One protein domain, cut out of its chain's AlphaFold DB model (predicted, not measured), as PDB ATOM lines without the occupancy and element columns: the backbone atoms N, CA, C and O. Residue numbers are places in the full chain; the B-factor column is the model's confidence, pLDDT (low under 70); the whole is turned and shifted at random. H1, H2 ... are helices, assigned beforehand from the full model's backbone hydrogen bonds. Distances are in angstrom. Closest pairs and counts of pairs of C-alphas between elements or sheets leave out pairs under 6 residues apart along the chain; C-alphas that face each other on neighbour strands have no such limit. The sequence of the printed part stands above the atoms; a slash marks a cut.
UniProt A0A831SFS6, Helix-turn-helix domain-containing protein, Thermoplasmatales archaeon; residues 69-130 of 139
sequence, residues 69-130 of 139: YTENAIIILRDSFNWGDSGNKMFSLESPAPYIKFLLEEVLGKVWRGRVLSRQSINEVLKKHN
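AT A GLANCE: This is residues 69 to 130 of the 139 residues of the protein "Helix-turn-helix domain-containing protein" of Thermoplasmatales archaeon (UniProt A0A831SFS6). The longest helix, H1, stands in the middle of a small helical body, with H3 on one side of it at a steep tilt and H4 on another, nearly at right angles to it. H3 and H4 are apart from each other, with H1 between them, and the short H2 lies on a further side of H1, near both H1 and H3, while the last link, residues 109 to 118, runs from the end of H3 across to H4. The printed part has 62 residues with four named helices, in the order H1, H2, H3, H4, and no named strand; the class is all helix. The whole is compact, with a radius of gyration of the C-alphas of 10.6 A, and its rounded outline spans 25 by 21 by 18 A.

IN THESE COORDINATES: H1 is residues 69 to 81, 17.8 A from first to last C-alpha; it begins at C-alpha 69 at (25.883, -30.276, -2.012). H3 is residues 98 to 108, 15.2 A long, with C-alpha 98 at (13.486, -28.414, 11.493). H4 is residues 119 to 128, 14.3 A long, and it ends at C-alpha 128 at (39.683, -32.917, 2.935). H2 has four residues, 91 to 94, and is 5.2 A long.

HOW THE PARTS SIT: H1 and H3 touch, and their closest C-alphas, those of Ala 73 and Leu 104, are 6.5 A apart. They run opposite ways at a steep tilt of 56 degrees. H1 touches H4 with residues 71 to 75 alone; the closest C-alphas, those of Glu 71 and Val 125, are 6.5 A apart. The lines of H1 and H4 are about perpendicular, at 85 degrees. H2 is close to H1 but not clearly touching it, with the closest C-alphas, those of Ile 74 and Leu 93, 8.0 A apart. H2 is also close to H3 but not clearly touching it, with 8.0 A between the closest C-alphas, those of Ser 92 and Ile 100. H4 is apart from H2 and from H3. In H1, H3 and H4 every pair of O i and N i+4 is within hydrogen-bond range; H2 is too short for such a pair, and its one pair of O i and N i+3 is within range.

THE WHOLE: The C-alphas farthest apart, those of Gly 87 and Gly 109, are 28.0 A from each other. The printed part runs from residue 69 to residue 130 with no cut. The link from H2 to H3 is tight, with 3 residues; those from H1 to H2, with 9, and from H3 to H4, with 10, are short. The mean pLDDT of the printed part is 82.8, and residues 84 to 92 are under 70, of which 91 and 92 belong to H2.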
ATOM      1  N   TYR A  69      26.915 -30.790  -2.920       89.12
ATOM      2  CA  TYR A  69      25.883 -30.276  -2.012       89.12
ATOM      3  C   TYR A  69      25.934 -30.998  -0.670       89.12
ATOM      4  O   TYR A  69      25.925 -30.360   0.380       89.12
ATOM      5  N   THR A  70      26.050 -32.324  -0.706       89.31
ATOM      6  CA  THR A  70      26.207 -33.132   0.504       89.31
ATOM      7  C   THR A  70      27.520 -32.805   1.224       89.31
ATOM      8  O   THR A  70      27.556 -32.746   2.453       89.31
ATOM      9  N   GLU A  71      28.595 -32.545   0.475       91.12
ATOM     10  CA  GLU A  71      29.878 -32.098   1.030       91.12
ATOM     11  C   GLU A  71      29.741 -30.756   1.769       91.12
ATOM     12  O   GLU A  71      30.172 -30.635   2.915       91.12
ATOM     13  N   ASN A  72      29.074 -29.779   1.149       91.50
ATOM     14  CA  ASN A  72      28.844 -28.459   1.735       91.50
ATOM     15  C   ASN A  72      27.953 -28.525   2.977       91.50
ATOM     16  O   ASN A  72      28.239 -27.847   3.957       91.50
ATOM     17  N   ALA A  73      26.924 -29.373   2.980       90.50
ATOM     18  CA  ALA A  73      26.090 -29.572   4.160       90.50
ATOM     19  C   ALA A  73      26.902 -30.064   5.365       90.50
ATOM     20  O   ALA A  73      26.752 -29.536   6.461       90.50
ATOM     21  N   ILE A  74      27.814 -31.024   5.163       89.56
ATOM     22  CA  ILE A  74      28.706 -31.509   6.230       89.56
ATOM     23  C   ILE A  74      29.537 -30.359   6.813       89.56
ATOM     24  O   ILE A  74      29.712 -30.287   8.029       89.56
ATOM     25  N   ILE A  75      30.036 -29.465   5.957       89.56
ATOM     26  CA  ILE A  75      30.850 -28.315   6.362       89.56
ATOM     27  C   ILE A  75      30.012 -27.280   7.116       89.56
ATOM     28  O   ILE A  75      30.421 -26.844   8.183       89.56
ATOM     29  N   ILE A  76      28.826 -26.930   6.610       89.44
ATOM     30  CA  ILE A  76      27.920 -25.968   7.259       89.44
ATOM     31  C   ILE A  76      27.559 -26.453   8.657       89.44
ATOM     32  O   ILE A  76      27.678 -25.710   9.624       89.44
ATOM     33  N   LEU A  77      27.172 -27.723   8.792       88.06
ATOM     34  CA  LEU A  77      26.849 -28.276  10.101       88.06
ATOM     35  C   LEU A  77      28.058 -28.233  11.037       88.06
ATOM     36  O   LEU A  77      27.921 -27.900  12.216       88.06
ATOM     37  N   ARG A  78      29.243 -28.561  10.510       86.19
ATOM     38  CA  ARG A  78      30.489 -28.536  11.273       86.19
ATOM     39  C   ARG A  78      30.789 -27.145  11.818       86.19
ATOM     40  O   ARG A  78      31.085 -27.041  13.004       86.19
ATOM     41  N   ASP A  79      30.704 -26.132  10.967       85.19
ATOM     42  CA  ASP A  79      31.094 -24.762  11.290       85.19
ATOM     43  C   ASP A  79      30.021 -24.059  12.146       85.19
ATOM     44  O   ASP A  79      30.361 -23.348  13.088       85.19
ATOM     45  N   SER A  80      28.730 -24.302  11.890       83.94
ATOM     46  CA  SER A  80      27.628 -23.628  12.597       83.94
ATOM     47  C   SER A  80      27.288 -24.235  13.959       83.94
ATOM     48  O   SER A  80      26.817 -23.524  14.843       83.94
ATOM     49  N   PHE A  81      27.478 -25.546  14.139       78.94
ATOM     50  CA  PHE A  81      27.005 -26.253  15.339       78.94
ATOM     51  C   PHE A  81      28.097 -27.050  16.053       78.94
ATOM     52  O   PHE A  81      27.780 -27.890  16.898       78.94
ATOM     53  N   ASN A  82      29.372 -26.870  15.684       76.25
ATOM     54  CA  ASN A  82      30.464 -27.750  16.122       76.25
ATOM     55  C   ASN A  82      30.128 -29.233  15.895       76.25
ATOM     56  O   ASN A  82      30.519 -30.132  16.647       76.25
ATOM     57  N   TRP A  83      29.359 -29.496  14.839       72.19
ATOM     58  CA  TRP A  83      28.751 -30.789  14.608       72.19
ATOM     59  C   TRP A  83      29.841 -31.828  14.361       72.19
ATOM     60  O   TRP A  83      30.697 -31.686  13.484       72.19
ATOM     61  N   GLY A  84      29.851 -32.879  15.177       61.25
ATOM     62  CA  GLY A  84      30.734 -34.014  14.967       61.25
ATOM     63  C   GLY A  84      31.609 -34.466  16.132       61.25
ATOM     64  O   GLY A  84      32.667 -35.044  15.870       61.25
ATOM     65  N   ASP A  85      31.162 -34.293  17.371       59.53
ATOM     66  CA  ASP A  85      31.783 -34.940  18.536       59.53
ATOM     67  C   ASP A  85      30.976 -36.158  19.042       59.53
ATOM     68  O   ASP A  85      31.522 -37.237  19.266       59.53
ATOM     69  N   SER A  86      29.645 -36.069  19.068       54.44
ATOM     70  CA  SER A  86      28.760 -37.134  19.559       54.44
ATOM     71  C   SER A  86      28.318 -38.133  18.473       54.44
ATOM     72  O   SER A  86      28.336 -37.851  17.270       54.44
ATOM     73  N   GLY A  87      27.913 -39.339  18.897       53.88
ATOM     74  CA  GLY A  87      27.514 -40.484  18.057       53.88
ATOM     75  C   GLY A  87      26.364 -40.252  17.061       53.88
ATOM     76  O   GLY A  87      26.052 -41.150  16.288       53.88
ATOM     77  N   ASN A  88      25.798 -39.041  17.003       58.09
ATOM     78  CA  ASN A  88      24.613 -38.690  16.214       58.09
ATOM     79  C   ASN A  88      24.933 -38.020  14.858       58.09
ATOM     80  O   ASN A  88      24.028 -37.548  14.174       58.09
ATOM     81  N   LYS A  89      26.207 -38.021  14.421       64.94
ATOM     82  CA  LYS A  89      26.684 -37.513  13.108       64.94
ATOM     83  C   LYS A  89      25.889 -38.009  11.898       64.94
ATOM     84  O   LYS A  89      25.861 -37.357  10.866       64.94
ATOM     85  N   MET A  90      25.334 -39.211  11.968       57.88
ATOM     86  CA  MET A  90      24.615 -39.803  10.837       57.88
ATOM     87  C   MET A  90      23.158 -39.328  10.820       57.88
ATOM     88  O   MET A  90      22.625 -39.001   9.763       57.88
ATOM     89  N   PHE A  91      22.566 -39.176  12.006       59.12
ATOM     90  CA  PHE A  91      21.159 -38.842  12.173       59.12
ATOM     91  C   PHE A  91      20.828 -37.424  11.690       59.12
ATOM     92  O   PHE A  91      19.803 -37.224  11.049       59.12
ATOM     93  N   SER A  92      21.712 -36.441  11.904       67.25
ATOM     94  CA  SER A  92      21.425 -35.052  11.504       67.25
ATOM     95  C   SER A  92      21.431 -34.814   9.989       67.25
ATOM     96  O   SER A  92      20.856 -33.826   9.550       67.25
ATOM     97  N   LEU A  93      22.061 -35.676   9.180       78.94
ATOM     98  CA  LEU A  93      21.983 -35.574   7.711       78.94
ATOM     99  C   LEU A  93      20.796 -36.348   7.147       78.94
ATOM    100  O   LEU A  93      20.224 -35.935   6.139       78.94
ATOM    101  N   GLU A  94      20.449 -37.474   7.767       84.94
ATOM    102  CA  GLU A  94      19.327 -38.318   7.365       84.94
ATOM    103  C   GLU A  94      17.987 -37.679   7.736       84.94
ATOM    104  O   GLU A  94      17.113 -37.543   6.884       84.94
ATOM    105  N   SER A  95      17.850 -37.244   8.985       83.31
ATOM    106  CA  SER A  95      16.638 -36.644   9.543       83.31
ATOM    107  C   SER A  95      16.999 -35.413  10.388       83.31
ATOM    108  O   SER A  95      16.978 -35.473  11.620       83.31
ATOM    109  N   PRO A  96      17.384 -34.288   9.749       84.56
ATOM    110  CA  PRO A  96      17.701 -33.055  10.463       84.56
ATOM    111  C   PRO A  96      16.495 -32.516  11.236       84.56
ATOM    112  O   PRO A  96      15.362 -32.554  10.755       84.56
ATOM    113  N   ALA A  97      16.760 -31.922  12.402       85.19
ATOM    114  CA  ALA A  97      15.771 -31.110  13.104       85.19
ATOM    115  C   ALA A  97      15.291 -29.943  12.209       85.19
ATOM    116  O   ALA A  97      16.068 -29.477  11.369       85.19
ATOM    117  N   PRO A  98      14.061 -29.420  12.391       89.25
ATOM    118  CA  PRO A  98      13.486 -28.414  11.493       89.25
ATOM    119  C   PRO A  98      14.371 -27.182  11.268       89.25
ATOM    120  O   PRO A  98      14.516 -26.739  10.135       89.25
ATOM    121  N   TYR A  99      15.034 -26.683  12.316       87.19
ATOM    122  CA  TYR A  99      15.940 -25.533  12.211       87.19
ATOM    123  C   TYR A  99      17.211 -25.844  11.402       87.19
ATOM    124  O   TYR A  99      17.686 -25.001  10.647       87.19
ATOM    125  N   ILE A 100      17.745 -27.067  11.512       87.56
ATOM    126  CA  ILE A 100      18.897 -27.518  10.720       87.56
ATOM    127  C   ILE A 100      18.490 -27.652   9.259       87.56
ATOM    128  O   ILE A 100      19.213 -27.211   8.370       87.56
ATOM    129  N   LYS A 101      17.328 -28.266   9.015       89.81
ATOM    130  CA  LYS A 101      16.785 -28.429   7.671       89.81
ATOM    131  C   LYS A 101      16.598 -27.066   7.007       89.81
ATOM    132  O   LYS A 101      17.100 -26.879   5.908       89.81
ATOM    133  N   PHE A 102      15.964 -26.126   7.707       90.69
ATOM    134  CA  PHE A 102      15.784 -24.755   7.241       90.69
ATOM    135  C   PHE A 102      17.125 -24.103   6.883       90.69
ATOM    136  O   PHE A 102      17.297 -23.651   5.758       90.69
ATOM    137  N   LEU A 103      18.119 -24.155   7.779       89.75
ATOM    138  CA  LEU A 103      19.452 -23.612   7.499       89.75
ATOM    139  C   LEU A 103      20.083 -24.228   6.240       89.75
ATOM    140  O   LEU A 103      20.644 -23.509   5.416       89.75
ATOM    141  N   LEU A 104      20.025 -25.555   6.093       89.56
ATOM    142  CA  LEU A 104      20.593 -26.237   4.929       89.56
ATOM    143  C   LEU A 104      19.878 -25.838   3.638       89.56
ATOM    144  O   LEU A 104      20.540 -25.623   2.628       89.56
ATOM    145  N   GLU A 105      18.551 -25.743   3.665       92.31
ATOM    146  CA  GLU A 105      17.747 -25.388   2.496       92.31
ATOM    147  C   GLU A 105      17.989 -23.944   2.054       92.31
ATOM    148  O   GLU A 105      18.207 -23.714   0.862       92.31
ATOM    149  N   GLU A 106      18.056 -23.013   3.007       93.00
ATOM    150  CA  GLU A 106      18.358 -21.600   2.765       93.00
ATOM    151  C   GLU A 106      19.774 -21.409   2.207       93.00
ATOM    152  O   GLU A 106      19.964 -20.769   1.173       93.00
ATOM    153  N   VAL A 107      20.790 -22.009   2.840       90.88
ATOM    154  CA  VAL A 107      22.195 -21.807   2.440       90.88
ATOM    155  C   VAL A 107      22.530 -22.530   1.133       90.88
ATOM    156  O   VAL A 107      23.314 -22.029   0.326       90.88
ATOM    157  N   LEU A 108      21.966 -23.720   0.902       89.56
ATOM    158  CA  LEU A 108      22.237 -24.504  -0.311       89.56
ATOM    159  C   LEU A 108      21.297 -24.149  -1.474       89.56
ATOM    160  O   LEU A 108      21.530 -24.620  -2.592       89.56
ATOM    161  N   GLY A 109      20.241 -23.367  -1.222       90.25
ATOM    162  CA  GLY A 109      19.224 -22.983  -2.205       90.25
ATOM    163  C   GLY A 109      18.446 -24.173  -2.775       90.25
ATOM    164  O   GLY A 109      18.020 -24.141  -3.933       90.25
ATOM    165  N   LYS A 110      18.340 -25.276  -2.021       89.25
ATOM    166  CA  LYS A 110      17.742 -26.543  -2.472       89.25
ATOM    167  C   LYS A 110      17.114 -27.308  -1.320       89.25
ATOM    168  O   LYS A 110      17.712 -27.412  -0.259       89.25
ATOM    169  N   VAL A 111      15.987 -27.965  -1.599       88.62
ATOM    170  CA  VAL A 111      15.310 -28.865  -0.653       88.62
ATOM    171  C   VAL A 111      16.260 -29.971  -0.187       88.62
ATOM    172  O   VAL A 111      16.790 -30.740  -1.002       88.62
ATOM    173  N   TRP A 112      16.438 -30.082   1.130       89.62
ATOM    174  CA  TRP A 112      17.309 -31.074   1.734       89.62
ATOM    175  C   TRP A 112      16.585 -32.414   1.796       89.62
ATOM    176  O   TRP A 112      15.600 -32.601   2.515       89.62
ATOM    177  N   ARG A 113      17.095 -33.378   1.031       85.12
ATOM    178  CA  ARG A 113      16.654 -34.771   1.101       85.12
ATOM    179  C   ARG A 113      17.634 -35.526   1.976       85.12
ATOM    180  O   ARG A 113      18.819 -35.548   1.650       85.12
ATOM    181  N   GLY A 114      17.121 -36.155   3.029       84.38
ATOM    182  CA  GLY A 114      17.897 -36.952   3.972       84.38
ATOM    183  C   GLY A 114      18.974 -37.804   3.302       84.38
ATOM    184  O   GLY A 114      18.715 -38.488   2.303       84.38
ATOM    185  N   ARG A 115      20.202 -37.743   3.824       84.50
ATOM    186  CA  ARG A 115      21.350 -38.500   3.313       84.50
ATOM    187  C   ARG A 115      21.926 -39.402   4.390       84.50
ATOM    188  O   ARG A 115      22.449 -38.927   5.392       84.50
ATOM    189  N   VAL A 116      21.931 -40.702   4.112       83.62
ATOM    190  CA  VAL A 116      22.648 -41.682   4.927       83.62
ATOM    191  C   VAL A 116      24.094 -41.752   4.448       83.62
ATOM    192  O   VAL A 116      24.381 -42.210   3.341       83.62
ATOM    193  N   LEU A 117      25.020 -41.292   5.285       83.50
ATOM    194  CA  LEU A 117      26.456 -41.390   5.038       83.50
ATOM    195  C   LEU A 117      27.144 -42.118   6.180       83.50
ATOM    196  O   LEU A 117      26.876 -41.856   7.347       83.50
ATOM    197  N   SER A 118      28.095 -42.989   5.845       82.81
ATOM    198  CA  SER A 118      28.931 -43.612   6.868       82.81
ATOM    199  C   SER A 118      29.777 -42.565   7.595       82.81
ATOM    200  O   SER A 118      30.278 -41.619   6.981       82.81
ATOM    201  N   ARG A 119      30.032 -42.788   8.890       80.50
ATOM    202  CA  ARG A 119      30.963 -41.971   9.691       80.50
ATOM    203  C   ARG A 119      32.303 -41.748   8.980       80.50
ATOM    204  O   ARG A 119      32.833 -40.642   9.016       80.50
ATOM    205  N   GLN A 120      32.826 -42.772   8.298       84.25
ATOM    206  CA  GLN A 120      34.068 -42.661   7.533       84.25
ATOM    207  C   GLN A 120      33.945 -41.681   6.363       84.25
ATOM    208  O   GLN A 120      34.827 -40.853   6.180       84.25
ATOM    209  N   SER A 121      32.840 -41.720   5.614       86.50
ATOM    210  CA  SER A 121      32.577 -40.771   4.521       86.50
ATOM    211  C   SER A 121      32.551 -39.327   5.024       86.50
ATOM    212  O   SER A 121      33.173 -38.455   4.423       86.50
ATOM    213  N   ILE A 122      31.889 -39.086   6.161       85.62
ATOM    214  CA  ILE A 122      31.830 -37.766   6.803       85.62
ATOM    215  C   ILE A 122      33.232 -37.317   7.237       85.62
ATOM    216  O   ILE A 122      33.642 -36.198   6.945       85.62
ATOM    217  N   ASN A 123      33.999 -38.197   7.886       86.12
ATOM    218  CA  ASN A 123      35.357 -37.877   8.326       86.12
ATOM    219  C   ASN A 123      36.302 -37.590   7.152       86.12
ATOM    220  O   ASN A 123      37.116 -36.680   7.255       86.12
ATOM    221  N   GLU A 124      36.213 -38.326   6.043       88.00
ATOM    222  CA  GLU A 124      37.024 -38.056   4.849       88.00
ATOM    223  C   GLU A 124      36.691 -36.690   4.234       88.00
ATOM    224  O   GLU A 124      37.602 -35.954   3.851       88.00
ATOM    225  N   VAL A 125      35.411 -36.294   4.224       89.06
ATOM    226  CA  VAL A 125      35.005 -34.931   3.844       89.06
ATOM    227  C   VAL A 125      35.604 -33.895   4.798       89.06
ATOM    228  O   VAL A 125      36.229 -32.938   4.348       89.06
ATOM    229  N   LEU A 126      35.494 -34.093   6.113       87.88
ATOM    230  CA  LEU A 126      36.062 -33.162   7.095       87.88
ATOM    231  C   LEU A 126      37.592 -33.068   6.997       87.88
ATOM    232  O   LEU A 126      38.141 -31.974   7.113       87.88
ATOM    233  N   LYS A 127      38.289 -34.186   6.755       88.75
ATOM    234  CA  LYS A 127      39.748 -34.222   6.553       88.75
ATOM    235  C   LYS A 127      40.157 -33.444   5.313       88.75
ATOM    236  O   LYS A 127      41.070 -32.633   5.396       88.75
ATOM    237  N   LYS A 128      39.458 -33.653   4.190       88.44
ATOM    238  CA  LYS A 128      39.683 -32.917   2.935       88.44
ATOM    239  C   LYS A 128      39.635 -31.400   3.146       88.44
ATOM    240  O   LYS A 128      40.357 -30.667   2.481       88.44
ATOM    241  N   HIS A 129      38.800 -30.955   4.080       88.38
ATOM    242  CA  HIS A 129      38.579 -29.552   4.417       88.38
ATOM    243  C   HIS A 129      39.324 -29.070   5.666       88.38
ATOM    244  O   HIS A 129      39.008 -27.991   6.159       88.38
ATOM    245  N   ASN A 130      40.281 -29.847   6.186       86.81
ATOM    246  CA  ASN A 130      41.063 -29.536   7.392       86.81
ATOM    247  C   ASN A 130      40.217 -29.232   8.646       86.81
ATOM    248  O   ASN A 130      40.640 -28.500   9.533       86.81
TER     249      ASN A 130